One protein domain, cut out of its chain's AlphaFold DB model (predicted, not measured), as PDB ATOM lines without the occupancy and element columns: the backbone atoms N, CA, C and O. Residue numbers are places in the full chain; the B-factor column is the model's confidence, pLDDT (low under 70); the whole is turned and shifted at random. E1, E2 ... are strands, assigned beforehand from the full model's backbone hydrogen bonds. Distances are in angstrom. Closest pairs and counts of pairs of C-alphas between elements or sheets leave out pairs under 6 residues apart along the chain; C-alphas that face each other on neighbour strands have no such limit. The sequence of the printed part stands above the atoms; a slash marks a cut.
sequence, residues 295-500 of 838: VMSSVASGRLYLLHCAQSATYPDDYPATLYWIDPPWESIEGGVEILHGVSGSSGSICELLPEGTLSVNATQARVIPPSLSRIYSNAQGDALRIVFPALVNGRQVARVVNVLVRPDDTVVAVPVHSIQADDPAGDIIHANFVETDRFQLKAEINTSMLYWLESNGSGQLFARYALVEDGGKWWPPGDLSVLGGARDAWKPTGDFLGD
ATOM      1  N   VAL A 295     -20.797  -7.784  -9.413       89.88
ATOM      2  CA  VAL A 295     -21.949  -6.955  -9.754       89.88
ATOM      3  C   VAL A 295     -22.034  -5.746  -8.838       89.88
ATOM      4  O   VAL A 295     -21.690  -5.839  -7.658       89.88
ATOM      5  N   MET A 296     -22.493  -4.622  -9.374       92.75
ATOM      6  CA  MET A 296     -22.481  -3.327  -8.707       92.75
ATOM      7  C   MET A 296     -23.861  -2.684  -8.657       92.75
ATOM      8  O   MET A 296     -24.658  -2.783  -9.587       92.75
ATOM      9  N   SER A 297     -24.108  -1.968  -7.566       91.81
ATOM     10  CA  SER A 297     -25.194  -1.000  -7.444       91.81
ATOM     11  C   SER A 297     -24.817   0.027  -6.392       91.81
ATOM     12  O   SER A 297     -24.009  -0.239  -5.508       91.81
ATOM     13  N   SER A 298     -25.410   1.200  -6.460       89.38
ATOM     14  CA  SER A 298     -25.232   2.257  -5.469       89.38
ATOM     15  C   SER A 298     -26.576   2.638  -4.867       89.38
ATOM     16  O   SER A 298     -27.629   2.153  -5.287       89.38
ATOM     17  N   VAL A 299     -26.537   3.472  -3.835       83.12
ATOM     18  CA  VAL A 299     -27.690   3.957  -3.066       83.12
ATOM     19  C   VAL A 299     -27.524   5.451  -2.773       83.12
ATOM     20  O   VAL A 299     -26.466   6.030  -3.013       83.12
ATOM     21  N   ALA A 300     -28.562   6.097  -2.234       80.00
ATOM     22  CA  ALA A 300     -28.558   7.548  -2.036       80.00
ATOM     23  C   ALA A 300     -27.562   8.067  -0.996       80.00
ATOM     24  O   ALA A 300     -27.268   9.261  -1.005       80.00
ATOM     25  N   SER A 301     -26.998   7.191  -0.163       78.25
ATOM     26  CA  SER A 301     -25.866   7.525   0.704       78.25
ATOM     27  C   SER A 301     -24.582   7.848  -0.080       78.25
ATOM     28  O   SER A 301     -23.659   8.432   0.479       78.25
ATOM     29  N   GLY A 302     -24.512   7.506  -1.375       81.81
ATOM     30  CA  GLY A 302     -23.313   7.636  -2.212       81.81
ATOM     31  C   GLY A 302     -22.369   6.432  -2.127       81.81
ATOM     32  O   GLY A 302     -21.374   6.377  -2.852       81.81
ATOM     33  N   ARG A 303     -22.685   5.449  -1.278       91.44
ATOM     34  CA  ARG A 303     -21.961   4.182  -1.164       91.44
ATOM     35  C   ARG A 303     -22.173   3.326  -2.416       91.44
ATOM     36  O   ARG A 303     -23.305   3.146  -2.877       91.44
ATOM     37  N   LEU A 304     -21.082   2.785  -2.961       95.81
ATOM     38  CA  LEU A 304     -21.117   1.763  -4.007       95.81
ATOM     39  C   LEU A 304     -21.056   0.387  -3.350       95.81
ATOM     40  O   LEU A 304     -20.102   0.092  -2.641       95.81
ATOM     41  N   TYR A 305     -22.023  -0.472  -3.629       96.62
ATOM     42  CA  TYR A 305     -22.008  -1.871  -3.234       96.62
ATOM     43  C   TYR A 305     -21.465  -2.752  -4.347       96.62
ATOM     44  O   TYR A 305     -21.811  -2.587  -5.516       96.62
ATOM     45  N   LEU A 306     -20.646  -3.720  -3.950       95.00
ATOM     46  CA  LEU A 306     -20.098  -4.754  -4.811       95.00
ATOM     47  C   LEU A 306     -20.557  -6.103  -4.269       95.00
ATOM     48  O   LEU A 306     -20.397  -6.395  -3.083       95.00
ATOM     49  N   LEU A 307     -21.077  -6.954  -5.138       91.12
ATOM     50  CA  LEU A 307     -21.417  -8.322  -4.794       91.12
ATOM     51  C   LEU A 307     -20.600  -9.278  -5.647       91.12
ATOM     52  O   LEU A 307     -20.524  -9.155  -6.868       91.12
ATOM     53  N   HIS A 308     -19.981 -10.239  -4.980       85.44
ATOM     54  CA  HIS A 308     -18.988 -11.110  -5.579       85.44
ATOM     55  C   HIS A 308     -19.092 -12.514  -4.981       85.44
ATOM     56  O   HIS A 308     -19.356 -12.664  -3.793       85.44
ATOM     57  N   CYS A 309     -18.840 -13.551  -5.778       81.69
ATOM     58  CA  CYS A 309     -18.766 -14.926  -5.277       81.69
ATOM     59  C   CYS A 309     -17.350 -15.256  -4.793       81.69
ATOM     60  O   CYS A 309     -16.539 -15.828  -5.533       81.69
ATOM     61  N   ALA A 310     -17.046 -14.850  -3.558       80.56
ATOM     62  CA  ALA A 310     -15.735 -15.067  -2.948       80.56
ATOM     63  C   ALA A 310     -15.640 -16.481  -2.383       80.56
ATOM     64  O   ALA A 310     -16.640 -17.086  -2.019       80.56
ATOM     65  N   GLN A 311     -14.417 -16.998  -2.274       80.38
ATOM     66  CA  GLN A 311     -14.170 -18.205  -1.487       80.38
ATOM     67  C   GLN A 311     -14.493 -17.914  -0.020       80.38
ATOM     68  O   GLN A 311     -13.980 -16.926   0.513       80.38
ATOM     69  N   SER A 312     -15.306 -18.754   0.623       76.69
ATOM     70  CA  SER A 312     -15.644 -18.539   2.030       76.69
ATOM     71  C   SER A 312     -14.402 -18.691   2.906       76.69
ATOM     72  O   SER A 312     -13.611 -19.628   2.759       76.69
ATOM     73  N   ALA A 313     -14.247 -17.768   3.852       73.69
ATOM     74  CA  ALA A 313     -13.239 -17.867   4.897       73.69
ATOM     75  C   ALA A 313     -13.582 -18.978   5.904       73.69
ATOM     76  O   ALA A 313     -12.686 -19.566   6.513       73.69
ATOM     77  N   THR A 314     -14.875 -19.271   6.062       72.50
ATOM     78  CA  THR A 314     -15.396 -20.277   6.997       72.50
ATOM     79  C   THR A 314     -15.411 -21.670   6.372       72.50
ATOM     80  O   THR A 314     -15.051 -22.649   7.028       72.50
ATOM     81  N   TYR A 315     -15.792 -21.756   5.097       72.94
ATOM     82  CA  TYR A 315     -15.952 -23.001   4.350       72.94
ATOM     83  C   TYR A 315     -15.113 -22.949   3.065       72.94
ATOM     84  O   TYR A 315     -15.609 -22.540   2.022       72.94
ATOM     85  N   PRO A 316     -13.833 -23.364   3.094       72.19
ATOM     86  CA  PRO A 316     -12.910 -23.150   1.975       72.19
ATOM     87  C   PRO A 316     -13.320 -23.790   0.640       72.19
ATOM     88  O   PRO A 316     -12.790 -23.402  -0.402       72.19
ATOM     89  N   ASP A 317     -14.224 -24.768   0.657       71.75
ATOM     90  CA  ASP A 317     -14.759 -25.410  -0.547       71.75
ATOM     91  C   ASP A 317     -16.006 -24.695  -1.111       71.75
ATOM     92  O   ASP A 317     -16.423 -24.997  -2.229       71.75
ATOM     93  N   ASP A 318     -16.552 -23.714  -0.384       73.81
ATOM     94  CA  ASP A 318     -17.771 -22.986  -0.734       73.81
ATOM     95  C   ASP A 318     -17.471 -21.581  -1.281       73.81
ATOM     96  O   ASP A 318     -16.471 -20.934  -0.945       73.81
ATOM     97  N   TYR A 319     -18.392 -21.090  -2.114       77.62
ATOM     98  CA  TYR A 319     -18.328 -19.770  -2.744       77.62
ATOM     99  C   TYR A 319     -19.631 -18.997  -2.516       77.62
ATOM    100  O   TYR A 319     -20.486 -18.981  -3.409       77.62
ATOM    101  N   PRO A 320     -19.838 -18.413  -1.323       78.44
ATOM    102  CA  PRO A 320     -21.031 -17.631  -1.033       78.44
ATOM    103  C   PRO A 320     -21.064 -16.309  -1.795       78.44
ATOM    104  O   PRO A 320     -20.042 -15.798  -2.256       78.44
ATOM    105  N   ALA A 321     -22.259 -15.726  -1.870       81.94
ATOM    106  CA  ALA A 321     -22.413 -14.335  -2.259       81.94
ATOM    107  C   ALA A 321     -21.855 -13.449  -1.135       81.94
ATOM    108  O   ALA A 321     -22.370 -13.459  -0.020       81.94
ATOM    109  N   THR A 322     -20.807 -12.686  -1.419       87.06
ATOM    110  CA  THR A 322     -20.112 -11.843  -0.443       87.06
ATOM    111  C   THR A 322     -20.277 -10.381  -0.814       87.06
ATOM    112  O   THR A 322     -19.969  -9.974  -1.938       87.06
ATOM    113  N   LEU A 323     -20.788  -9.600   0.137       92.31
ATOM    114  CA  LEU A 323     -21.068  -8.181  -0.016       92.31
ATOM    115  C   LEU A 323     -19.878  -7.343   0.458       92.31
ATOM    116  O   LEU A 323     -19.404  -7.481   1.590       92.31
ATOM    117  N   TYR A 324     -19.441  -6.441  -0.407       95.50
ATOM    118  CA  TYR A 324     -18.446  -5.409  -0.146       95.50
ATOM    119  C   TYR A 324     -19.051  -4.043  -0.467       95.50
ATOM    120  O   TYR A 324     -20.088  -3.948  -1.134       95.50
ATOM    121  N   TRP A 325     -18.393  -2.979  -0.030       97.19
ATOM    122  CA  TRP A 325     -18.750  -1.626  -0.432       97.19
ATOM    123  C   TRP A 325     -17.527  -0.728  -0.553       97.19
ATOM    124  O   TRP A 325     -16.436  -1.064  -0.100       97.19
ATOM    125  N   ILE A 326     -17.722   0.406  -1.210       96.69
ATOM    126  CA  ILE A 326     -16.753   1.482  -1.318       96.69
ATOM    127  C   ILE A 326     -17.487   2.781  -0.992       96.69
ATOM    128  O   ILE A 326     -18.409   3.184  -1.711       96.69
ATOM    129  N   ASP A 327     -17.076   3.429   0.091       92.44
ATOM    130  CA  ASP A 327     -17.599   4.735   0.478       92.44
ATOM    131  C   ASP A 327     -16.897   5.874  -0.259       92.44
ATOM    132  O   ASP A 327     -15.718   5.739  -0.602       92.44
ATOM    133  N   PRO A 328     -17.566   7.024  -0.475       87.19
ATOM    134  CA  PRO A 328     -16.899   8.247  -0.910       87.19
ATOM    135  C   PRO A 328     -15.678   8.550  -0.013       87.19
ATOM    136  O   PRO A 328     -15.817   8.539   1.211       87.19
ATOM    137  N   PRO A 329     -14.484   8.845  -0.569       91.00
ATOM    138  CA  PRO A 329     -14.199   9.249  -1.954       91.00
ATOM    139  C   PRO A 329     -13.886   8.102  -2.939       91.00
ATOM    140  O   PRO A 329     -13.264   8.328  -3.972       91.00
ATOM    141  N   TRP A 330     -14.342   6.888  -2.654       91.75
ATOM    142  CA  TRP A 330     -14.244   5.689  -3.487       91.75
ATOM    143  C   TRP A 330     -12.828   5.138  -3.693       91.75
ATOM    144  O   TRP A 330     -12.476   4.675  -4.777       91.75
ATOM    145  N   GLU A 331     -12.000   5.187  -2.649       89.69
ATOM    146  CA  GLU A 331     -10.584   4.805  -2.737       89.69
ATOM    147  C   GLU A 331     -10.258   3.394  -2.228       89.69
ATOM    148  O   GLU A 331      -9.249   2.827  -2.661       89.69
ATOM    149  N   SER A 332     -11.071   2.848  -1.321       93.62
ATOM    150  CA  SER A 332     -10.798   1.593  -0.609       93.62
ATOM    151  C   SER A 332     -12.027   0.703  -0.502       93.62
ATOM    152  O   SER A 332     -13.140   1.189  -0.312       93.62
ATOM    153  N   ILE A 333     -11.808  -0.605  -0.610       95.19
ATOM    154  CA  ILE A 333     -12.865  -1.612  -0.516       95.19
ATOM    155  C   ILE A 333     -13.020  -2.045   0.940       95.19
ATOM    156  O   ILE A 333     -12.060  -2.451   1.595       95.19
ATOM    157  N   GLU A 334     -14.257  -2.025   1.410       94.62
ATOM    158  CA  GLU A 334     -14.668  -2.419   2.750       94.62
ATOM    159  C   GLU A 334     -15.678  -3.576   2.709       94.62
ATOM    160  O   GLU A 334     -16.111  -4.033   1.646       94.62
ATOM    161  N   GLY A 335     -16.052  -4.080   3.885       92.25
ATOM    162  CA  GLY A 335     -17.004  -5.176   4.029       92.25
ATOM    163  C   GLY A 335     -16.353  -6.553   3.922       92.25
ATOM    164  O   GLY A 335     -15.473  -6.893   4.711       92.25
ATOM    165  N   GLY A 336     -16.834  -7.377   2.988       89.38
ATOM    166  CA  GLY A 336     -16.495  -8.802   2.915       89.38
ATOM    167  C   GLY A 336     -17.443  -9.676   3.726       89.38
ATOM    168  O   GLY A 336     -17.036 -10.696   4.282       89.38
ATOM    169  N   VAL A 337     -18.709  -9.268   3.811       88.00
ATOM    170  CA  VAL A 337     -19.731  -9.983   4.571       88.00
ATOM    171  C   VAL A 337     -20.322 -11.098   3.717       88.00
ATOM    172  O   VAL A 337     -20.962 -10.842   2.699       88.00
ATOM    173  N   GLU A 338     -20.118 -12.345   4.141       83.44
ATOM    174  CA  GLU A 338     -20.713 -13.521   3.505       83.44
ATOM    175  C   GLU A 338     -22.231 -13.541   3.753       83.44
ATOM    176  O   GLU A 338     -22.699 -13.663   4.886       83.44
ATOM    177  N   ILE A 339     -23.017 -13.436   2.682       75.50
ATOM    178  CA  ILE A 339     -24.475 -13.541   2.714       75.50
ATOM    179  C   ILE A 339     -24.842 -15.016   2.540       75.50
ATOM    180  O   ILE A 339     -25.154 -15.491   1.448       75.50
ATOM    181  N   LEU A 340     -24.768 -15.760   3.642       62.91
ATOM    182  CA  LEU A 340     -25.132 -17.174   3.700       62.91
ATOM    183  C   LEU A 340     -26.597 -17.334   4.110       62.91
ATOM    184  O   LEU A 340     -26.988 -16.926   5.199       62.91
ATOM    185  N   HIS A 341     -27.393 -18.004   3.275       51.16
ATOM    186  CA  HIS A 341     -28.716 -18.503   3.664       51.16
ATOM    187  C   HIS A 341     -28.935 -19.907   3.092       51.16
ATOM    188  O   HIS A 341     -29.238 -20.069   1.912       51.16
ATOM    189  N   GLY A 342     -28.769 -20.928   3.939       43.38
ATOM    190  CA  GLY A 342     -28.941 -22.345   3.603       43.38
ATOM    191  C   GLY A 342     -29.399 -23.176   4.809       43.38
ATOM    192  O   GLY A 342     -29.161 -22.808   5.957       43.38
ATOM    193  N   VAL A 343     -30.099 -24.282   4.539       36.97
ATOM    194  CA  VAL A 343     -30.702 -25.184   5.538       36.97
ATOM    195  C   VAL A 343     -29.624 -25.799   6.436       36.97
ATOM    196  O   VAL A 343     -28.610 -26.295   5.936       36.97
ATOM    197  N   SER A 344     -29.854 -25.836   7.753       34.44
ATOM    198  CA  SER A 344     -28.967 -26.524   8.700       34.44
ATOM    199  C   SER A 344     -28.735 -27.978   8.266       34.44
ATOM    200  O   SER A 344     -29.679 -28.766   8.228       34.44
ATOM    201  N   GLY A 345     -27.486 -28.339   7.955       39.44
ATOM    202  CA  GLY A 345     -27.098 -29.704   7.575       39.44
ATOM    203  C   GLY A 345     -26.903 -29.961   6.075       39.44
ATOM    204  O   GLY A 345     -26.582 -31.088   5.708       39.44
ATOM    205  N   SER A 346     -27.028 -28.946   5.216       40.66
ATOM    206  CA  SER A 346     -26.606 -29.008   3.807       40.66
ATOM    207  C   SER A 346     -25.738 -27.793   3.462       40.66
ATOM    208  O   SER A 346     -26.037 -26.686   3.900       40.66
ATOM    209  N   SER A 347     -24.666 -27.990   2.695       41.97
ATOM    210  CA  SER A 347     -23.685 -26.981   2.238       41.97
ATOM    211  C   SER A 347     -24.261 -25.995   1.194       41.97
ATOM    212  O   SER A 347     -23.698 -25.776   0.128       41.97
ATOM    213  N   GLY A 348     -25.467 -25.473   1.435       45.22
ATOM    214  CA  GLY A 348     -26.417 -25.040   0.402       45.22
ATOM    215  C   GLY A 348     -26.341 -23.596  -0.109       45.22
ATOM    216  O   GLY A 348     -27.361 -23.108  -0.591       45.22
ATOM    217  N   SER A 349     -25.196 -22.913  -0.036       51.81
ATOM    218  CA  SER A 349     -24.994 -21.605  -0.689       51.81
ATOM    219  C   SER A 349     -23.711 -21.627  -1.516       51.81
ATOM    220  O   SER A 349     -22.691 -21.055  -1.134       51.81
ATOM    221  N   ILE A 350     -23.772 -22.290  -2.667       61.00
ATOM    222  CA  ILE A 350     -22.739 -22.195  -3.690       61.00
ATOM    223  C   ILE A 350     -23.268 -21.267  -4.788       61.00
ATOM    224  O   ILE A 350     -24.282 -21.560  -5.410       61.00
ATOM    225  N   CYS A 351     -22.570 -20.164  -5.079       69.44
ATOM    226  CA  CYS A 351     -22.724 -19.453  -6.357       69.44
ATOM    227  C   CYS A 351     -22.426 -20.355  -7.575       69.44
ATOM    228  O   CYS A 351     -22.513 -19.922  -8.728       69.44
ATOM    229  N   GLU A 352     -22.002 -21.595  -7.324       64.44
ATOM    230  CA  GLU A 352     -21.755 -22.592  -8.339       64.44
ATOM    231  C   GLU A 352     -23.009 -23.407  -8.676       64.44
ATOM    232  O   GLU A 352     -23.824 -23.745  -7.819       64.44
ATOM    233  N   LEU A 353     -23.154 -23.743  -9.956       57.28
ATOM    234  CA  LEU A 353     -24.192 -24.655 -10.437       57.28
ATOM    235  C   LEU A 353     -24.033 -26.056  -9.861       57.28
ATOM    236  O   LEU A 353     -22.921 -26.500  -9.557       57.28
ATOM    237  N   LEU A 354     -25.127 -26.823  -9.882       57.97
ATOM    238  CA  LEU A 354     -24.988 -28.272  -9.825       57.97
ATOM    239  C   LEU A 354     -24.105 -28.777 -10.993       57.97
ATOM    240  O   LEU A 354     -24.176 -28.238 -12.101       57.97
ATOM    241  N   PRO A 355     -23.287 -29.831 -10.795       55.69
ATOM    242  CA  PRO A 355     -22.459 -30.399 -11.855       55.69
ATOM    243  C   PRO A 355     -23.261 -30.766 -13.114       55.69
ATOM    244  O   PRO A 355     -24.392 -31.243 -13.024       55.69
ATOM    245  N   GLU A 356     -22.653 -30.612 -14.290       48.69
ATOM    246  CA  GLU A 356     -23.237 -30.997 -15.583       48.69
ATOM    247  C   GLU A 356     -23.857 -32.415 -15.522       48.69
ATOM    248  O   GLU A 356     -23.201 -33.371 -15.106       48.69
ATOM    249  N   GLY A 357     -25.140 -32.545 -15.893       49.59
ATOM    250  CA  GLY A 357     -25.905 -33.803 -15.824       49.59
ATOM    251  C   GLY A 357     -26.876 -33.946 -14.641       49.59
ATOM    252  O   GLY A 357     -27.551 -34.969 -14.539       49.59
ATOM    253  N   THR A 358     -26.971 -32.940 -13.770       62.00
ATOM    254  CA  THR A 358     -27.924 -32.896 -12.637       62.00
ATOM    255  C   THR A 358     -29.089 -31.921 -12.842       62.00
ATOM    256  O   THR A 358     -30.132 -32.083 -12.213       62.00
ATOM    257  N   LEU A 359     -28.940 -30.943 -13.738       71.38
ATOM    258  CA  LEU A 359     -30.024 -30.064 -14.171       71.38
ATOM    259  C   LEU A 359     -30.978 -30.814 -15.113       71.38
ATOM    260  O   LEU A 359     -30.569 -31.686 -15.883       71.38
ATOM    261  N   SER A 360     -32.247 -30.409 -15.122       69.75
ATOM    262  CA  SER A 360     -33.258 -30.882 -16.087       69.75
ATOM    263  C   SER A 360     -32.966 -30.493 -17.541       69.75
ATOM    264  O   SER A 360     -33.603 -31.002 -18.466       69.75
ATOM    265  N   VAL A 361     -31.989 -29.611 -17.760       72.69
ATOM    266  CA  VAL A 361     -31.509 -29.179 -19.073       72.69
ATOM    267  C   VAL A 361     -30.017 -29.427 -19.219       72.69
ATOM    268  O   VAL A 361     -29.237 -29.193 -18.300       72.69
ATOM    269  N   ASN A 362     -29.601 -29.818 -20.424       65.44
ATOM    270  CA  ASN A 362     -28.198 -29.743 -20.809       65.44
ATOM    271  C   ASN A 362     -27.875 -28.305 -21.249       65.44
ATOM    272  O   ASN A 362     -27.954 -27.966 -22.433       65.44
ATOM    273  N   ALA A 363     -27.585 -27.452 -20.270       62.00
ATOM    274  CA  ALA A 363     -27.009 -26.132 -20.470       62.00
ATOM    275  C   ALA A 363     -25.588 -26.155 -19.893       62.00
ATOM    276  O   ALA A 363     -25.418 -26.381 -18.695       62.00
ATOM    277  N   THR A 364     -24.564 -25.939 -20.723       55.28
ATOM    278  CA  THR A 364     -23.234 -25.661 -20.179       55.28
ATOM    279  C   THR A 364     -23.238 -24.220 -19.696       55.28
ATOM    280  O   THR A 364     -23.267 -23.276 -20.470       55.28
ATOM    281  N   GLN A 365     -23.207 -24.024 -18.393       54.50
ATOM    282  CA  GLN A 365     -22.745 -22.774 -17.809       54.50
ATOM    283  C   GLN A 365     -21.485 -23.150 -17.042       54.50
ATOM    284  O   GLN A 365     -21.460 -24.138 -16.304       54.50
ATOM    285  N   ALA A 366     -20.384 -22.455 -17.308       48.34
ATOM    286  CA  ALA A 366     -19.093 -22.794 -16.737       48.34
ATOM    287  C   ALA A 366     -19.076 -22.453 -15.239       48.34
ATOM    288  O   ALA A 366     -18.560 -21.425 -14.828       48.34
ATOM    289  N   ARG A 367     -19.614 -23.367 -14.427       52.44
ATOM    290  CA  ARG A 367     -19.537 -23.460 -12.963       52.44
ATOM    291  C   ARG A 367     -20.052 -22.294 -12.129       52.44
ATOM    292  O   ARG A 367     -20.371 -22.589 -10.998       52.44
ATOM    293  N   VAL A 368     -20.191 -21.058 -12.601       56.78
ATOM    294  CA  VAL A 368     -20.654 -19.931 -11.767       56.78
ATOM    295  C   VAL A 368     -21.777 -19.188 -12.468       56.78
ATOM    296  O   VAL A 368     -21.581 -18.697 -13.574       56.78
ATOM    297  N   ILE A 369     -22.941 -19.096 -11.820       66.88
ATOM    298  CA  ILE A 369     -23.952 -18.103 -12.196       66.88
ATOM    299  C   ILE A 369     -23.633 -16.855 -11.376       66.88
ATOM    300  O   ILE A 369     -23.635 -16.952 -10.144       66.88
ATOM    301  N   PRO A 370     -23.359 -15.699 -12.002       69.75
ATOM    302  CA  PRO A 370     -23.156 -14.490 -11.229       69.75
ATOM    303  C   PRO A 370     -24.437 -14.145 -10.464       69.75
ATOM    304  O   PRO A 370     -25.536 -14.260 -11.012       69.75
ATOM    305  N   PRO A 371     -24.317 -13.735  -9.195       83.31
ATOM    306  CA  PRO A 371     -25.443 -13.205  -8.465       83.31
ATOM    307  C   PRO A 371     -25.831 -11.866  -9.091       83.31
ATOM    308  O   PRO A 371     -25.056 -11.251  -9.824       83.31
ATOM    309  N   SER A 372     -27.024 -11.391  -8.771       88.38
ATOM    310  CA  SER A 372     -27.471 -10.070  -9.188       88.38
ATOM    311  C   SER A 372     -27.934  -9.273  -7.982       88.38
ATOM    312  O   SER A 372     -28.410  -9.816  -6.983       88.38
ATOM    313  N   LEU A 373     -27.745  -7.967  -8.070       89.69
ATOM    314  CA  LEU A 373     -27.884  -7.017  -6.983       89.69
ATOM    315  C   LEU A 373     -28.793  -5.898  -7.469       89.69
ATOM    316  O   LEU A 373     -28.711  -5.469  -8.618       89.69
ATOM    317  N   SER A 374     -29.684  -5.458  -6.593       87.88
ATOM    318  CA  SER A 374     -30.472  -4.264  -6.802       87.88
ATOM    319  C   SER A 374     -30.623  -3.450  -5.530       87.88
ATOM    320  O   SER A 374     -30.741  -3.995  -4.441       87.88
ATOM    321  N   ARG A 375     -30.636  -2.131  -5.645       85.94
ATOM    322  CA  ARG A 375     -30.969  -1.217  -4.558       85.94
ATOM    323  C   ARG A 375     -32.456  -1.245  -4.215       85.94
ATOM    324  O   ARG A 375     -33.306  -1.509  -5.063       85.94
ATOM    325  N   ILE A 376     -32.765  -0.885  -2.974       79.81
ATOM    326  CA  ILE A 376     -34.131  -0.639  -2.513       79.81
ATOM    327  C   ILE A 376     -34.243   0.813  -2.048       79.81
ATOM    328  O   ILE A 376     -34.842   1.611  -2.753       79.81
ATOM    329  N   TYR A 377     -33.630   1.174  -0.918       75.94
ATOM    330  CA  TYR A 377     -33.697   2.525  -0.346       75.94
ATOM    331  C   TYR A 377     -32.443   2.858   0.471       75.94
ATOM    332  O   TYR A 377     -31.661   1.972   0.806       75.94
ATOM    333  N   SER A 378     -32.296   4.129   0.844       81.38
ATOM    334  CA  SER A 378     -31.342   4.596   1.859       81.38
ATOM    335  C   SER A 378     -32.061   5.529   2.831       81.38
ATOM    336  O   SER A 378     -32.761   6.450   2.407       81.38
ATOM    337  N   ASN A 379     -31.966   5.265   4.133       77.25
ATOM    338  CA  ASN A 379     -32.606   6.074   5.172       77.25
ATOM    339  C   ASN A 379     -31.808   6.051   6.489       77.25
ATOM    340  O   ASN A 379     -30.686   5.562   6.552       77.25
ATOM    341  N   ALA A 380     -32.386   6.586   7.569       77.31
ATOM    342  CA  ALA A 380     -31.724   6.662   8.875       77.31
ATOM    343  C   ALA A 380     -31.371   5.287   9.484       77.31
ATOM    344  O   ALA A 380     -30.525   5.208  10.371       77.31
ATOM    345  N   GLN A 381     -32.026   4.213   9.040       74.88
ATOM    346  CA  GLN A 381     -31.768   2.840   9.465       74.88
ATOM    347  C   GLN A 381     -30.628   2.191   8.671       74.88
ATOM    348  O   GLN A 381     -30.152   1.132   9.079       74.88
ATOM    349  N   GLY A 382     -30.192   2.826   7.580       80.62
ATOM    350  CA  GLY A 382     -29.127   2.369   6.703       80.62
ATOM    351  C   GLY A 382     -29.581   2.185   5.258       80.62
ATOM    352  O   GLY A 382     -30.617   2.696   4.822       80.62
ATOM    353  N   ASP A 383     -28.783   1.417   4.534       87.25
ATOM    354  CA  ASP A 383     -28.928   1.158   3.111       87.25
ATOM    355  C   ASP A 383     -29.529  -0.228   2.890       87.25
ATOM    356  O   ASP A 383     -29.032  -1.237   3.392       87.25
ATOM    357  N   ALA A 384     -30.620  -0.284   2.133       83.69
ATOM    358  CA  ALA A 384     -31.307  -1.519   1.805       83.69
ATOM    359  C   ALA A 384     -31.058  -1.920   0.352       83.69
ATOM    360  O   ALA A 384     -31.304  -1.161  -0.587       83.69
ATOM    361  N   LEU A 385     -30.632  -3.165   0.188       87.50
ATOM    362  CA  LEU A 385     -30.353  -3.836  -1.069       87.50
ATOM    363  C   LEU A 385     -31.208  -5.095  -1.181       87.50
ATOM    364  O   LEU A 385     -31.755  -5.616  -0.209       87.50
ATOM    365  N   ARG A 386     -31.274  -5.622  -2.390       86.94
ATOM    366  CA  ARG A 386     -31.879  -6.885  -2.758       86.94
ATOM    367  C   ARG A 386     -30.878  -7.666  -3.572       86.94
ATOM    368  O   ARG A 386     -30.278  -7.147  -4.503       86.94
ATOM    369  N   ILE A 387     -30.720  -8.928  -3.231       86.31
ATOM    370  CA  ILE A 387     -29.762  -9.807  -3.871       86.31
ATOM    371  C   ILE A 387     -30.495 -11.056  -4.330       86.31
ATOM    372  O   ILE A 387     -31.347 -11.578  -3.608       86.31
ATOM    373  N   VAL A 388     -30.156 -11.533  -5.524       84.94
ATOM    374  CA  VAL A 388     -30.558 -12.841  -6.028       84.94
ATOM    375  C   VAL A 388     -29.321 -13.681  -6.315       84.94
ATOM    376  O   VAL A 388     -28.361 -13.209  -6.919       84.94
ATOM    377  N   PHE A 389     -29.340 -14.929  -5.866       81.00
ATOM    378  CA  PHE A 389     -28.269 -15.894  -6.102       81.00
ATOM    379  C   PHE A 389     -28.848 -17.308  -6.258       81.00
ATOM    380  O   PHE A 389     -29.950 -17.583  -5.762       81.00
ATOM    381  N   PRO A 390     -28.159 -18.213  -6.976       78.06
ATOM    382  CA  PRO A 390     -28.602 -19.596  -7.105       78.06
ATOM    383  C   PRO A 390     -28.544 -20.326  -5.756       78.06
ATOM    384  O   PRO A 390     -27.669 -20.075  -4.931       78.06
ATOM    385  N   ALA A 391     -29.464 -21.261  -5.537       73.25
ATOM    386  CA  ALA A 391     -29.407 -22.195  -4.418       73.25
ATOM    387  C   ALA A 391     -30.029 -23.543  -4.784       73.25
ATOM    388  O   ALA A 391     -30.641 -23.704  -5.841       73.25
ATOM    389  N   LEU A 392     -29.910 -24.503  -3.866       72.06
ATOM    390  CA  LEU A 392     -30.439 -25.852  -4.029       72.06
ATOM    391  C   LEU A 392     -31.590 -26.117  -3.068       72.06
ATOM    392  O   LEU A 392     -31.477 -25.890  -1.865       72.06
ATOM    393  N   VAL A 393     -32.687 -26.647  -3.603       70.38
ATOM    394  CA  VAL A 393     -33.839 -27.120  -2.829       70.38
ATOM    395  C   VAL A 393     -34.256 -28.470  -3.387       70.38
ATOM    396  O   VAL A 393     -34.595 -28.579  -4.560       70.38
ATOM    397  N   ASN A 394     -34.202 -29.521  -2.562       72.19
ATOM    398  CA  ASN A 394     -34.571 -30.889  -2.954       72.19
ATOM    399  C   ASN A 394     -33.871 -31.390  -4.235       72.19
ATOM    400  O   ASN A 394     -34.471 -32.073  -5.061       72.19
ATOM    401  N   GLY A 395     -32.596 -31.027  -4.418       71.12
ATOM    402  CA  GLY A 395     -31.813 -31.397  -5.602       71.12
ATOM    403  C   GLY A 395     -32.171 -30.625  -6.878       71.12
ATOM    404  O   GLY A 395     -31.652 -30.962  -7.937       71.12
ATOM    405  N   ARG A 396     -33.034 -29.605  -6.788       74.56
ATOM    406  CA  ARG A 396     -33.369 -28.672  -7.872       74.56
ATOM    407  C   ARG A 396     -32.692 -27.334  -7.656       74.56
ATOM    408  O   ARG A 396     -32.533 -26.895  -6.514       74.56
ATOM    409  N   GLN A 397     -32.341 -26.676  -8.753       79.25
ATOM    410  CA  GLN A 397     -31.790 -25.334  -8.687       79.25
ATOM    411  C   GLN A 397     -32.905 -24.289  -8.674       79.25
ATOM    412  O   GLN A 397     -33.786 -24.277  -9.535       79.25
ATOM    413  N   VAL A 398     -32.842 -23.400  -7.691       79.19
ATOM    414  CA  VAL A 398     -33.780 -22.293  -7.470       79.19
ATOM    415  C   VAL A 398     -33.004 -20.979  -7.405       79.19
ATOM    416  O   VAL A 398     -31.794 -20.987  -7.187       79.19
ATOM    417  N   ALA A 399     -33.688 -19.845  -7.538       80.81
ATOM    418  CA  ALA A 399     -33.094 -18.542  -7.239       80.81
ATOM    419  C   ALA A 399     -33.591 -18.041  -5.878       80.81
ATOM    420  O   ALA A 399     -34.796 -17.888  -5.663       80.81
ATOM    421  N   ARG A 400     -32.674 -17.797  -4.940       79.00
ATOM    422  CA  ARG A 400     -32.981 -17.224  -3.624       79.00
ATOM    423  C   ARG A 400     -32.887 -15.718  -3.704       79.00
ATOM    424  O   ARG A 400     -31.912 -15.196  -4.228       79.00
ATOM    425  N   VAL A 401     -33.891 -15.042  -3.159       79.25
ATOM    426  CA  VAL A 401     -33.939 -13.586  -3.098       79.25
ATOM    427  C   VAL A 401     -33.925 -13.147  -1.645       79.25
ATOM    428  O   VAL A 401     -34.779 -13.545  -0.844       79.25
ATOM    429  N   VAL A 402     -32.943 -12.321  -1.315       76.31
ATOM    430  CA  VAL A 402     -32.651 -11.849   0.037       76.31
ATOM    431  C   VAL A 402     -32.619 -10.329   0.006       76.31
ATOM    432  O   VAL A 402     -31.955  -9.742  -0.845       76.31
ATOM    433  N   ASN A 403     -33.321  -9.684   0.931       81.81
ATOM    434  CA  ASN A 403     -33.094  -8.270   1.196       81.81
ATOM    435  C   ASN A 403     -31.949  -8.151   2.201       81.81
ATOM    436  O   ASN A 403     -31.894  -8.901   3.173       81.81
ATOM    437  N   VAL A 404     -31.064  -7.190   1.991       82.81
ATOM    438  CA  VAL A 404     -29.942  -6.906   2.875       82.81
ATOM    439  C   VAL A 404     -30.059  -5.471   3.354       82.81
ATOM    440  O   VAL A 404     -30.169  -4.568   2.537       82.81
ATOM    441  N   LEU A 405     -30.052  -5.263   4.667       83.31
ATOM    442  CA  LEU A 405     -29.941  -3.949   5.288       83.31
ATOM    443  C   LEU A 405     -28.526  -3.797   5.841       83.31
ATOM    444  O   LEU A 405     -28.137  -4.541   6.738       83.31
ATOM    445  N   VAL A 406     -27.785  -2.827   5.327       86.19
ATOM    446  CA  VAL A 406     -26.485  -2.413   5.852       86.19
ATOM    447  C   VAL A 406     -26.715  -1.177   6.708       86.19
ATOM    448  O   VAL A 406     -27.104  -0.128   6.203       86.19
ATOM    449  N   ARG A 407     -26.550  -1.314   8.021       83.38
ATOM    450  CA  ARG A 407     -26.798  -0.233   8.978       83.38
ATOM    451  C   ARG A 407     -25.671   0.810   8.953       83.38
ATOM    452  O   ARG A 407     -24.590   0.516   8.454       83.38
ATOM    453  N   PRO A 408     -25.878   2.004   9.542       85.12
ATOM    454  CA  PRO A 408     -24.836   3.032   9.629       85.12
ATOM    455  C   PRO A 408     -23.589   2.629  10.430       85.12
ATOM    456  O   PRO A 408     -22.566   3.290  10.321       85.12
ATOM    457  N   ASP A 409     -23.680   1.591  11.267       86.38
ATOM    458  CA  ASP A 409     -22.545   0.986  11.979       86.38
ATOM    459  C   ASP A 409     -21.922  -0.191  11.202       86.38
ATOM    460  O   ASP A 409     -21.210  -1.012  11.779       86.38
ATOM    461  N   ASP A 410     -22.242  -0.291   9.908       88.38
ATOM    462  CA  ASP A 410     -21.829  -1.326   8.959       88.38
ATOM    463  C   ASP A 410     -22.250  -2.755   9.324       88.38
ATOM    464  O   ASP A 410     -21.833  -3.729   8.690       88.38
ATOM    465  N   THR A 411     -23.145  -2.908  10.302       85.06
ATOM    466  CA  THR A 411     -23.758  -4.206  10.571       85.06
ATOM    467  C   THR A 411     -24.706  -4.583   9.436       85.06
ATOM    468  O   THR A 411     -25.554  -3.802   8.997       85.06
ATOM    469  N   VAL A 412     -24.566  -5.813   8.946       82.44
ATOM    470  CA  VAL A 412     -25.332  -6.321   7.806       82.44
ATOM    471  C   VAL A 412     -26.392  -7.298   8.292       82.44
ATOM    472  O   VAL A 412     -26.090  -8.314   8.916       82.44
ATOM    473  N   VAL A 413     -27.649  -7.007   7.969       77.62
ATOM    474  CA  VAL A 413     -28.803  -7.847   8.285       77.62
ATOM    475  C   VAL A 413     -29.397  -8.374   6.988       77.62
ATOM    476  O   VAL A 413     -29.972  -7.622   6.206       77.62
ATOM    477  N   ALA A 414     -29.288  -9.680   6.767       71.81
ATOM    478  CA  ALA A 414     -29.854 -10.354   5.605       71.81
ATOM    479  C   ALA A 414     -31.178 -11.043   5.968       71.81
ATOM    480  O   ALA A 414     -31.215 -11.910   6.841       71.81
ATOM    481  N   VAL A 415     -32.255 -10.693   5.267       68.19
ATOM    482  CA  VAL A 415     -33.603 -11.238   5.456       68.19
ATOM    483  C   VAL A 415     -34.024 -11.973   4.183       68.19
ATOM    484  O   VAL A 415     -34.201 -11.329   3.146       68.19
ATOM    485  N   PRO A 416     -34.202 -13.304   4.218       66.44
ATOM    486  CA  PRO A 416     -34.789 -14.038   3.105       66.44
ATOM    487  C   PRO A 416     -36.192 -13.517   2.801       66.44
ATOM    488  O   PRO A 416     -37.015 -13.377   3.703       66.44
ATOM    489  N   VAL A 417     -36.468 -13.240   1.528       64.75
ATOM    490  CA  VAL A 417     -37.760 -12.680   1.104       64.75
ATOM    491  C   VAL A 417     -38.504 -13.629   0.185       64.75
ATOM    492  O   VAL A 417     -39.722 -13.765   0.290       64.75
ATOM    493  N   HIS A 418     -37.796 -14.280  -0.738       71.94
ATOM    494  CA  HIS A 418     -38.447 -15.117  -1.733       71.94
ATOM    495  C   HIS A 418     -37.540 -16.236  -2.240       71.94
ATOM    496  O   HIS A 418     -36.314 -16.175  -2.139       71.94
ATOM    497  N   SER A 419     -38.156 -17.267  -2.807       76.50
ATOM    498  CA  SER A 419     -37.465 -18.316  -3.545       76.50
ATOM    499  C   SER A 419     -38.222 -18.548  -4.835       76.50
ATOM    500  O   SER A 419     -39.384 -18.947  -4.804       76.50
ATOM    501  N   ILE A 420     -37.559 -18.316  -5.957       81.38
ATOM    502  CA  ILE A 420     -38.132 -18.518  -7.280       81.38
ATOM    503  C   ILE A 420     -37.811 -19.935  -7.704       81.38
ATOM    504  O   ILE A 420     -36.654 -20.360  -7.678       81.38
ATOM    505  N   GLN A 421     -38.858 -20.657  -8.065       83.81
ATOM    506  CA  GLN A 421     -38.796 -22.008  -8.592       83.81
ATOM    507  C   GLN A 421     -39.373 -21.990  -9.999       83.81
ATOM    508  O   GLN A 421     -40.184 -21.117 -10.320       83.81
ATOM    509  N   ALA A 422     -38.941 -22.936 -10.829       85.12
ATOM    510  CA  ALA A 422     -39.521 -23.086 -12.149       85.12
ATOM    511  C   ALA A 422     -41.017 -23.420 -12.035       85.12
ATOM    512  O   ALA A 422     -41.437 -24.136 -11.126       85.12
ATOM    513  N   ASP A 423     -41.806 -22.917 -12.981       87.88
ATOM    514  CA  ASP A 423     -43.250 -23.183 -13.076       87.88
ATOM    515  C   ASP A 423     -43.558 -24.685 -13.237       87.88
ATOM    516  O   ASP A 423     -44.532 -25.208 -12.697       87.88
ATOM    517  N   ASP A 424     -42.689 -25.411 -13.947       87.00
ATOM    518  CA  ASP A 424     -42.722 -26.871 -13.991       87.00
ATOM    519  C   ASP A 424     -42.007 -27.443 -12.748       87.00
ATOM    520  O   ASP A 424     -40.826 -27.152 -12.547       87.00
ATOM    521  N   PRO A 425     -42.649 -28.317 -11.948       85.25
ATOM    522  CA  PRO A 425     -42.020 -28.965 -10.791       85.25
ATOM    523  C   PRO A 425     -40.773 -29.800 -11.127       85.25
ATOM    524  O   PRO A 425     -39.966 -30.112 -10.252       85.25
ATOM    525  N   ALA A 426     -40.626 -30.201 -12.390       85.38
ATOM    526  CA  ALA A 426     -39.455 -30.873 -12.924       85.38
ATOM    527  C   ALA A 426     -38.478 -29.909 -13.627       85.38
ATOM    528  O   ALA A 426     -37.584 -30.387 -14.334       85.38
ATOM    529  N   GLY A 427     -38.610 -28.596 -13.420       85.38
ATOM    530  CA  GLY A 427     -37.771 -27.511 -13.941       85.38
ATOM    531  C   GLY A 427     -36.801 -26.886 -12.921       85.38
ATOM    532  O   GLY A 427     -36.900 -27.108 -11.716       85.38
ATOM    533  N   ASP A 428     -35.808 -26.153 -13.421       85.31
ATOM    534  CA  ASP A 428     -34.759 -25.458 -12.663       85.31
ATOM    535  C   ASP A 428     -34.701 -23.982 -13.062       85.31
ATOM    536  O   ASP A 428     -34.992 -23.632 -14.206       85.31
ATOM    537  N   ILE A 429     -34.244 -23.123 -12.152       85.56
ATOM    538  CA  ILE A 429     -33.856 -21.750 -12.487       85.56
ATOM    539  C   ILE A 429     -32.392 -21.738 -12.912       85.56
ATOM    540  O   ILE A 429     -31.516 -22.062 -12.117       85.56
ATOM    541  N   ILE A 430     -32.117 -21.354 -14.156       83.19
ATOM    542  CA  ILE A 430     -30.787 -21.425 -14.780       83.19
ATOM    543  C   ILE A 430     -30.024 -20.103 -14.669       83.19
ATOM    544  O   ILE A 430     -28.801 -20.077 -14.712       83.19
ATOM    545  N   HIS A 431     -30.729 -18.983 -14.563       84.81
ATOM    546  CA  HIS A 431     -30.121 -17.661 -14.454       84.81
ATOM    547  C   HIS A 431     -31.156 -16.659 -13.960       84.81
ATOM    548  O   HIS A 431     -32.315 -16.796 -14.340       84.81
ATOM    549  N   ALA A 432     -30.770 -15.650 -13.179       87.06
ATOM    550  CA  ALA A 432     -31.679 -14.603 -12.719       87.06
ATOM    551  C   ALA A 432     -30.942 -13.268 -12.564       87.06
ATOM    552  O   ALA A 432     -29.892 -13.237 -11.933       87.06
ATOM    553  N   ASN A 433     -31.516 -12.182 -13.090       88.56
ATOM    554  CA  ASN A 433     -30.950 -10.836 -13.002       88.56
ATOM    555  C   ASN A 433     -31.991  -9.780 -12.679       88.56
ATOM    556  O   ASN A 433     -33.092  -9.768 -13.239       88.56
ATOM    557  N   PHE A 434     -31.593  -8.845 -11.824       89.12
ATOM    558  CA  PHE A 434     -32.298  -7.590 -11.669       89.12
ATOM    559  C   PHE A 434     -31.985  -6.655 -12.836       89.12
ATOM    560  O   PHE A 434     -30.843  -6.509 -13.268       89.12
ATOM    561  N   VAL A 435     -33.030  -5.997 -13.321       86.06
ATOM    562  CA  VAL A 435     -32.950  -4.800 -14.148       86.06
ATOM    563  C   VAL A 435     -33.375  -3.653 -13.253       86.06
ATOM    564  O   VAL A 435     -34.547  -3.509 -12.889       86.06
ATOM    565  N   GLU A 436     -32.373  -2.895 -12.837       75.19
ATOM    566  CA  GLU A 436     -32.542  -1.770 -11.938       75.19
ATOM    567  C   GLU A 436     -32.995  -0.533 -12.676       75.19
ATOM    568  O   GLU A 436     -32.702  -0.347 -13.854       75.19
ATOM    569  N   THR A 437     -33.650   0.353 -11.941       63.94
ATOM    570  CA  THR A 437     -33.993   1.659 -12.470       63.94
ATOM    571  C   THR A 437     -32.739   2.437 -12.879       63.94
ATOM    572  O   THR A 437     -31.686   2.288 -12.274       63.94
ATOM    573  N   ASP A 438     -32.809   3.282 -13.896       60.62
ATOM    574  CA  ASP A 438     -31.760   4.263 -14.187       60.62
ATOM    575  C   ASP A 438     -32.327   5.640 -13.811       60.62
ATOM    576  O   ASP A 438     -33.311   6.090 -14.412       60.62
ATOM    577  N   ARG A 439     -31.808   6.280 -12.745       53.44
ATOM    578  CA  ARG A 439     -32.470   7.475 -12.178       53.44
ATOM    579  C   ARG A 439     -32.369   8.705 -13.060       53.44
ATOM    580  O   ARG A 439     -33.182   9.603 -12.865       53.44
ATOM    581  N   PHE A 440     -31.484   8.752 -14.059       48.75
ATOM    582  CA  PHE A 440     -31.486   9.869 -15.014       48.75
ATOM    583  C   PHE A 440     -32.840  10.035 -15.722       48.75
ATOM    584  O   PHE A 440     -33.126  11.095 -16.274       48.75
ATOM    585  N   GLN A 441     -33.693   9.007 -15.681       48.44
ATOM    586  CA  GLN A 441     -35.008   9.005 -16.307       48.44
ATOM    587  C   GLN A 441     -36.174   9.094 -15.303       48.44
ATOM    588  O   GLN A 441     -37.325   9.185 -15.725       48.44
ATOM    589  N   LEU A 442     -35.922   9.104 -13.986       44.25
ATOM    590  CA  LEU A 442     -36.962   9.074 -12.946       44.25
ATOM    591  C   LEU A 442     -36.955  10.320 -12.056       44.25
ATOM    592  O   LEU A 442     -35.915  10.877 -11.726       44.25
ATOM    593  N   LYS A 443     -38.155  10.740 -11.636       42.00
ATOM    594  CA  LYS A 443     -38.402  11.977 -10.872       42.00
ATOM    595  C   LYS A 443     -38.416  11.792  -9.340       42.00
ATOM    596  O   LYS A 443     -38.527  12.786  -8.632       42.00
ATOM    597  N   ALA A 444     -38.315  10.557  -8.838       45.59
ATOM    598  CA  ALA A 444     -38.249  10.201  -7.412       45.59
ATOM    599  C   ALA A 444     -37.676   8.778  -7.231       45.59
ATOM    600  O   ALA A 444     -37.649   8.005  -8.195       45.59
ATOM    601  N   GLU A 445     -37.237   8.422  -6.014       52.50
ATOM    602  CA  GLU A 445     -36.898   7.029  -5.689       52.50
ATOM    603  C   GLU A 445     -38.131   6.148  -5.902       52.50
ATOM    604  O   GLU A 445     -39.174   6.372  -5.289       52.50
ATOM    605  N   ILE A 446     -38.017   5.160  -6.786       60.09
ATOM    606  CA  ILE A 446     -38.974   4.063  -6.852       60.09
ATOM    607  C   ILE A 446     -38.252   2.795  -6.431       60.09
ATOM    608  O   ILE A 446     -37.231   2.416  -7.005       60.09
ATOM    609  N   ASN A 447     -38.811   2.114  -5.444       68.81
ATOM    610  CA  ASN A 447     -38.208   0.915  -4.870       68.81
ATOM    611  C   ASN A 447     -38.667  -0.338  -5.635       68.81
ATOM    612  O   ASN A 447     -38.935  -1.398  -5.067       68.81
ATOM    613  N   THR A 448     -38.852  -0.170  -6.947       73.06
ATOM    614  CA  THR A 448     -39.341  -1.192  -7.869       73.06
ATOM    615  C   THR A 448     -38.213  -1.609  -8.791       73.06
ATOM    616  O   THR A 448     -37.683  -0.781  -9.529       73.06
ATOM    617  N   SER A 449     -37.918  -2.901  -8.805       77.31
ATOM    618  CA  SER A 449     -36.978  -3.511  -9.746       77.31
ATOM    619  C   SER A 449     -37.692  -4.628 -10.496       77.31
ATOM    620  O   SER A 449     -38.570  -5.293  -9.939       77.31
ATOM    621  N   MET A 450     -37.321  -4.859 -11.753       84.88
ATOM    622  CA  MET A 450     -37.740  -6.073 -12.449       84.88
ATOM    623  C   MET A 450     -36.690  -7.141 -12.198       84.88
ATOM    624  O   MET A 450     -35.512  -6.915 -12.450       84.88
ATOM    625  N   LEU A 451     -37.115  -8.311 -11.745       87.69
ATOM    626  CA  LEU A 451     -36.295  -9.505 -11.829       87.69
ATOM    627  C   LEU A 451     -36.749 -10.312 -13.039       87.69
ATOM    628  O   LEU A 451     -37.938 -10.591 -13.171       87.69
ATOM    629  N   TYR A 452     -35.818 -10.722 -13.892       90.75
ATOM    630  CA  TYR A 452     -36.099 -11.714 -14.922       90.75
ATOM    631  C   TYR A 452     -35.166 -12.908 -14.785       90.75
ATOM    632  O   TYR A 452     -34.062 -12.797 -14.249       90.75
ATOM    633  N   TRP A 453     -35.629 -14.066 -15.233       90.38
ATOM    634  CA  TRP A 453     -34.893 -15.313 -15.114       90.38
ATOM    635  C   TRP A 453     -35.131 -16.228 -16.305       90.38
ATOM    636  O   TRP A 453     -36.112 -16.094 -17.041       90.38
ATOM    637  N   LEU A 454     -34.208 -17.169 -16.473       89.94
ATOM    638  CA  LEU A 454     -34.370 -18.310 -17.358       89.94
ATOM    639  C   LEU A 454     -34.745 -19.526 -16.519       89.94
ATOM    640  O   LEU A 454     -34.010 -19.886 -15.600       89.94
ATOM    641  N   GLU A 455     -35.860 -20.169 -16.845       90.06
ATOM    642  CA  GLU A 455     -36.284 -21.420 -16.212       90.06
ATOM    643  C   GLU A 455     -36.406 -22.545 -17.231       90.06
ATOM    644  O   GLU A 455     -36.662 -22.301 -18.413       90.06
ATOM    645  N   SER A 456     -36.230 -23.780 -16.768       89.19
ATOM    646  CA  SER A 456     -36.462 -24.978 -17.563       89.19
ATOM    647  C   SER A 456     -37.771 -25.691 -17.225       89.19
ATOM    648  O   SER A 456     -38.419 -25.398 -16.226       89.19
ATOM    649  N   ASN A 457     -38.147 -26.670 -18.049       87.38
ATOM    650  CA  ASN A 457     -39.225 -27.618 -17.762       87.38
ATOM    651  C   ASN A 457     -38.738 -29.078 -17.764       87.38
ATOM    652  O   ASN A 457     -37.613 -29.369 -18.180       87.38
ATOM    653  N   GLY A 458     -39.606 -30.021 -17.382       81.12
ATOM    654  CA  GLY A 458     -39.283 -31.454 -17.314       81.12
ATOM    655  C   GLY A 458     -38.939 -32.106 -18.660       81.12
ATOM    656  O   GLY A 458     -38.451 -33.234 -18.699       81.12
ATOM    657  N   SER A 459     -39.168 -31.406 -19.776       85.19
ATOM    658  CA  SER A 459     -38.798 -31.851 -21.127       85.19
ATOM    659  C   SER A 459     -37.459 -31.283 -21.621       85.19
ATOM    660  O   SER A 459     -37.053 -31.553 -22.759       85.19
ATOM    661  N   GLY A 460     -36.782 -30.490 -20.786       81.94
ATOM    662  CA  GLY A 460     -35.509 -29.855 -21.102       81.94
ATOM    663  C   GLY A 460     -35.631 -28.642 -22.031       81.94
ATOM    664  O   GLY A 460     -34.712 -28.368 -22.805       81.94
ATOM    665  N   GLN A 461     -36.765 -27.939 -22.017       88.00
ATOM    666  CA  GLN A 461     -36.928 -26.648 -22.699       88.00
ATOM    667  C   GLN A 461     -36.684 -25.495 -21.727       88.00
ATOM    668  O   GLN A 461     -36.919 -25.666 -20.539       88.00
ATOM    669  N   LEU A 462     -36.255 -24.346 -22.248       89.50
ATOM    670  CA  LEU A 462     -36.061 -23.083 -21.546       89.50
ATOM    671  C   LEU A 462     -37.128 -22.051 -21.920       89.50
ATOM    672  O   LEU A 462     -37.636 -22.054 -23.048       89.50
ATOM    673  N   PHE A 463     -37.386 -21.155 -20.968       90.25
ATOM    674  CA  PHE A 463     -38.281 -20.006 -21.057       90.25
ATOM    675  C   PHE A 463     -37.641 -18.807 -20.359       90.25
ATOM    676  O   PHE A 463     -36.944 -18.981 -19.359       90.25
ATOM    677  N   ALA A 464     -37.909 -17.598 -20.851       90.88
ATOM    678  CA  ALA A 464     -37.584 -16.369 -20.140       90.88
ATOM    679  C   ALA A 464     -38.843 -15.839 -19.442       90.88
ATOM    680  O   ALA A 464     -39.892 -15.671 -20.070       90.88
ATOM    681  N   ARG A 465     -38.734 -15.567 -18.144       89.31
ATOM    682  CA  ARG A 465     -39.813 -15.089 -17.271       89.31
ATOM    683  C   ARG A 465     -39.389 -13.811 -16.571       89.31
ATOM    684  O   ARG A 465     -38.196 -13.535 -16.469       89.31
ATOM    685  N   TYR A 466     -40.349 -13.052 -16.062       89.25
ATOM    686  CA  TYR A 466     -40.059 -11.867 -15.260       89.25
ATOM    687  C   TYR A 466     -41.115 -11.624 -14.185       89.25
ATOM    688  O   TYR A 466     -42.245 -12.096 -14.289       89.25
ATOM    689  N   ALA A 467     -40.755 -10.851 -13.165       83.50
ATOM    690  CA  ALA A 467     -41.666 -10.320 -12.164       83.50
ATOM    691  C   ALA A 467     -41.178  -8.947 -11.689       83.50
ATOM    692  O   ALA A 467     -39.973  -8.694 -11.601       83.50
ATOM    693  N   LEU A 468     -42.119  -8.066 -11.355       79.62
ATOM    694  CA  LEU A 468     -41.800  -6.854 -10.609       79.62
ATOM    695  C   LEU A 468     -41.704  -7.145  -9.118       79.62
ATOM    696  O   LEU A 468     -42.489  -7.925  -8.569       79.62
ATOM    697  N   VAL A 469     -40.780  -6.444  -8.473       75.69
ATOM    698  CA  VAL A 469     -40.530  -6.544  -7.039       75.69
ATOM    699  C   VAL A 469     -40.511  -5.149  -6.429       75.69
ATOM    700  O   VAL A 469     -39.635  -4.347  -6.747       75.69
ATOM    701  N   GLU A 470     -41.466  -4.879  -5.542       73.38
ATOM    702  CA  GLU A 470     -41.643  -3.604  -4.832       73.38
ATOM    703  C   GLU A 470     -41.101  -3.681  -3.386       73.38
ATOM    704  O   GLU A 470     -40.530  -4.692  -2.951       73.38
ATOM    705  N   ASP A 471     -41.292  -2.607  -2.618       63.66
ATOM    706  CA  ASP A 471     -41.001  -2.544  -1.184       63.66
ATOM    707  C   ASP A 471     -41.686  -3.636  -0.359       63.66
ATOM    708  O   ASP A 471     -42.709  -4.209  -0.737       63.66
ATOM    709  N   GLY A 472     -41.095  -3.944   0.800       53.88
ATOM    710  CA  GLY A 472     -41.609  -4.968   1.719       53.88
ATOM    711  C   GLY A 472     -41.550  -6.394   1.163       53.88
ATOM    712  O   GLY A 472     -42.074  -7.310   1.789       53.88
ATOM    713  N   GLY A 473     -40.920  -6.591  -0.002       57.50
ATOM    714  CA  GLY A 473     -40.873  -7.889  -0.667       57.50
ATOM    715  C   GLY A 473     -42.176  -8.251  -1.370       57.50
ATOM    716  O   GLY A 473     -42.482  -9.433  -1.487       57.50
ATOM    717  N   LYS A 474     -42.963  -7.265  -1.813       69.19
ATOM    718  CA  LYS A 474     -44.174  -7.516  -2.596       69.19
ATOM    719  C   LYS A 474     -43.808  -7.879  -4.038       69.19
ATOM    720  O   LYS A 474     -43.158  -7.105  -4.736       69.19
ATOM    721  N   TRP A 475     -44.272  -9.046  -4.480       71.88
ATOM    722  CA  TRP A 475     -44.045  -9.577  -5.825       71.88
ATOM    723  C   TRP A 475     -45.307  -9.484  -6.665       71.88
ATOM    724  O   TRP A 475     -46.402  -9.827  -6.212       71.88
ATOM    725  N   TRP A 476     -45.139  -9.053  -7.906       75.31
ATOM    726  CA  TRP A 476     -46.181  -9.173  -8.912       75.31
ATOM    727  C   TRP A 476     -46.192 -10.602  -9.473       75.31
ATOM    728  O   TRP A 476     -45.147 -11.257  -9.481       75.31
ATOM    729  N   PRO A 477     -47.348 -11.102  -9.953       73.12
ATOM    730  CA  PRO A 477     -47.405 -12.403 -10.604       73.12
ATOM    731  C   PRO A 477     -46.395 -12.501 -11.759       73.12
ATOM    732  O   PRO A 477     -46.251 -11.539 -12.520       73.12
ATOM    733  N   PRO A 478     -45.709 -13.645 -11.911       81.88
ATOM    734  CA  PRO A 478     -44.671 -13.803 -12.916       81.88
ATOM    735  C   PRO A 478     -45.256 -13.840 -14.333       81.88
ATOM    736  O   PRO A 478     -46.104 -14.679 -14.644       81.88
ATOM    737  N   GLY A 479     -44.759 -12.970 -15.208       83.19
ATOM    738  CA  GLY A 479     -45.089 -12.927 -16.630       83.19
ATOM    739  C   GLY A 479     -44.122 -13.735 -17.497       83.19
ATOM    740  O   GLY A 479     -43.053 -14.161 -17.046       83.19
ATOM    741  N   ASP A 480     -44.499 -13.933 -18.760       86.50
ATOM    742  CA  ASP A 480     -43.626 -14.508 -19.785       86.50
ATOM    743  C   ASP A 480     -42.901 -13.385 -20.527       86.50
ATOM    744  O   ASP A 480     -43.533 -12.473 -21.060       86.50
ATOM    745  N   LEU A 481     -41.571 -13.453 -20.561       86.31
ATOM    746  CA  LEU A 481     -40.748 -12.546 -21.356       86.31
ATOM    747  C   LEU A 481     -40.553 -13.105 -22.773       86.31
ATOM    748  O   LEU A 481     -40.654 -12.358 -23.747       86.31
ATOM    749  N   SER A 482     -40.335 -14.421 -22.891       88.38
ATOM    750  CA  SER A 482     -40.249 -15.132 -24.170       88.38
ATOM    751  C   SER A 482     -41.639 -15.465 -24.711       88.38
ATOM    752  O   SER A 482     -42.228 -16.490 -24.354       88.38
ATOM    753  N   VAL A 483     -42.165 -14.596 -25.576       84.19
ATOM    754  CA  VAL A 483     -43.506 -14.717 -26.167       84.19
ATOM    755  C   VAL A 483     -43.480 -14.557 -27.685       84.19
ATOM    756  O   VAL A 483     -43.006 -13.559 -28.211       84.19
ATOM    757  N   LEU A 484     -44.075 -15.499 -28.412       79.12
ATOM    758  CA  LEU A 484     -44.204 -15.446 -29.866       79.12
ATOM    759  C   LEU A 484     -45.683 -15.362 -30.243       79.12
ATOM    760  O   LEU A 484     -46.456 -16.285 -29.992       79.12
ATOM    761  N   GLY A 485     -46.094 -14.236 -30.835       73.19
ATOM    762  CA  GLY A 485     -47.502 -13.995 -31.179       73.19
ATOM    763  C   GLY A 485     -48.447 -14.014 -29.968       73.19
ATOM    764  O   GLY A 485     -49.573 -14.492 -30.090       73.19
ATOM    765  N   GLY A 486     -47.977 -13.545 -28.807       74.31
ATOM    766  CA  GLY A 486     -48.739 -13.494 -27.554       74.31
ATOM    767  C   GLY A 486     -48.799 -14.811 -26.768       74.31
ATOM    768  O   GLY A 486     -49.403 -14.849 -25.701       74.31
ATOM    769  N   ALA A 487     -48.182 -15.887 -27.264       81.75
ATOM    770  CA  ALA A 487     -48.083 -17.164 -26.561       81.75
ATOM    771  C   ALA A 487     -46.656 -17.404 -26.059       81.75
ATOM    772  O   ALA A 487     -45.696 -17.030 -26.731       81.75
ATOM    773  N   ARG A 488     -46.514 -18.073 -24.910       87.69
ATOM    774  CA  ARG A 488     -45.219 -18.507 -24.366       87.69
ATOM    775  C   ARG A 488     -44.415 -19.262 -25.433       87.69
ATOM    776  O   ARG A 488     -44.887 -20.277 -25.948       87.69
ATOM    777  N   ASP A 489     -43.208 -18.791 -25.742       88.19
ATOM    778  CA  ASP A 489     -42.280 -19.467 -26.655       88.19
ATOM    779  C   ASP A 489     -41.160 -20.149 -25.874       88.19
ATOM    780  O   ASP A 489     -40.512 -19.544 -25.020       88.19
ATOM    781  N   ALA A 490     -40.934 -21.419 -26.195       90.50
ATOM    782  CA  ALA A 490     -39.920 -22.258 -25.574       90.50
ATOM    783  C   ALA A 490     -38.789 -22.544 -26.562       90.50
ATOM    784  O   ALA A 490     -39.002 -22.672 -27.775       90.50
ATOM    785  N   TRP A 491     -37.585 -22.790 -26.056       89.06
ATOM    786  CA  TRP A 491     -36.502 -23.329 -26.877       89.06
ATOM    787  C   TRP A 491     -35.746 -24.432 -26.153       89.06
ATOM    788  O   TRP A 491     -35.722 -24.495 -24.934       89.06
ATOM    789  N   LYS A 492     -35.118 -25.332 -26.909       85.62
ATOM    790  CA  LYS A 492     -34.183 -26.300 -26.326       85.62
ATOM    791  C   LYS A 492     -32.780 -25.691 -26.319       85.62
ATOM    792  O   LYS A 492     -32.399 -25.136 -27.355       85.62
ATOM    793  N   PRO A 493     -32.016 -25.766 -25.219       77.25
ATOM    794  CA  PRO A 493     -30.606 -25.391 -25.232       77.25
ATOM    795  C   PRO A 493     -29.794 -26.420 -26.037       77.25
ATOM    796  O   PRO A 493     -30.167 -27.591 -26.106       77.25
ATOM    797  N   THR A 494     -28.693 -25.999 -26.666       68.69
ATOM    798  CA  THR A 494     -27.796 -26.881 -27.445       68.69
ATOM    799  C   THR A 494     -26.571 -27.370 -26.672       68.69
ATOM    800  O   THR A 494     -25.602 -27.799 -27.287       68.69
ATOM    801  N   GLY A 495     -26.589 -27.354 -25.333       58.72
ATOM    802  CA  GLY A 495     -25.382 -27.635 -24.543       58.72
ATOM    803  C   GLY A 495     -24.283 -26.587 -24.749       58.72
ATOM    804  O   GLY A 495     -23.127 -26.864 -24.450       58.72
ATOM    805  N   ASP A 496     -24.648 -25.409 -25.265       57.56
ATOM    806  CA  ASP A 496     -23.784 -24.248 -25.463       57.56
ATOM    807  C   ASP A 496     -23.942 -23.257 -24.297       57.56
ATOM    808  O   ASP A 496     -25.002 -23.176 -23.672       57.56
ATOM    809  N   PHE A 497     -22.884 -22.482 -24.066       60.41
ATOM    810  CA  PHE A 497     -22.792 -21.397 -23.093       60.41
ATOM    811  C   PHE A 497     -23.940 -20.382 -23.223       60.41
ATOM    812  O   PHE A 497     -24.168 -19.853 -24.308       60.41
ATOM    813  N   LEU A 498     -24.653 -20.092 -22.126       65.25
ATOM    814  CA  LEU A 498     -25.757 -19.112 -22.099       65.25
ATOM    815  C   LEU A 498     -25.288 -17.645 -21.977       65.25
ATOM    816  O   LEU A 498     -26.124 -16.748 -22.059       65.25
ATOM    817  N   GLY A 499     -23.981 -17.412 -21.819       62.44
ATOM    818  CA  GLY A 499     -23.397 -16.109 -21.486       62.44
ATOM    819  C   GLY A 499     -23.109 -15.986 -19.988       62.44
ATOM    820  O   GLY A 499     -23.902 -16.466 -19.177       62.44
ATOM    821  N   ASP A 500     -21.993 -15.342 -19.626       59.12
ATOM    822  CA  ASP A 500     -21.699 -14.982 -18.229       59.12
ATOM    823  C   ASP A 500     -22.586 -13.798 -17.808       59.12
ATOM    824  O   ASP A 500     -23.012 -13.726 -16.660       59.12
TER     825      ASP A 500
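Overview. This is residues 295 to 500 of the 838 residues of the protein "N_BRCA1_IG domain-containing protein" of Anaerolineales bacterium (UniProt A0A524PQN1). A long, curled four-stranded sheet, E5 to E8, makes the middle layer of a stack, with the four-stranded sheet E1 to E4 over one face and the three-stranded sheet E9 to E11 over the other, each only partly covering it. The loop residues 438 to 444 stick out. The 206 printed residues have eleven named strands, E1 to E11 in chain order, and no named helix; the class is all strand, with 85 residues in named strands, under half. The sheets, ordered E1 E2 E3 E4, E5 E6 E7 E8 and E9 E10 E11, are antiparallel; the whole is compact, with a radius of gyration of the C-alphas of 17.4 A and spans of 50 by 44 by 28 A.

Arrangement. E5 (residues 372 to 379), E6 (382 to 393), E7 (396 to 406) and E8 (412 to 420) form a meander, each strand the antiparallel neighbour of the one before. Within hydrogen-bond range are N 374 and O 386 (2.8 A), N 385 and O 404 (2.8 A), and N 405 and O 413 (2.8 A). E6 bends by 63 degrees at residue 390. A second meander, E1 (295 to 298), E2 (304 to 309), E3 (321 to 326) and E4 (334 to 339), has N 305 and O 297 at 2.7 A, N 306 and O 324 at 2.9 A, and N 323 and O 337 at 2.9 A. These two sheets are face to face, their strands at 25 degrees; E1 touches E5, closest at the C-alphas of Ser 297 and Ser 374, 6.2 A. The third meander, E9 (429 to 435), E10 (449 to 456) and E11 (462 to 469), has N 430 and O 454 at 2.8 A and N 467 and O 451 at 2.8 A. It is face to face with E5 to E8, strands at 17 degrees; E9 touches E7, closest at the C-alphas of Val 398 and Ile 429, 5.0 A. E1 and E9 are apart.

Along the chain. E1 begins at C-alpha 295, (-21.949, -6.955, -9.754). E6 measures 31.3 A from its first to its last C-alpha, beginning at (-29.127, 2.369, 6.703), and E7 30.4 A. E11, 22.4 A, ends at C-alpha 469, (-40.530, -6.544, -7.039).

Size, cuts and confidence. The C-alphas farthest apart, of Asp 409 and Gly 485, are 52.1 A apart. The printed part has no cut. The links E2 to E3, E4 to E5 and E9 to E10 are long. Mean pLDDT of the printed part is 76.3; 54 residues are under 70, among them 340 to 358 and 437 to 447.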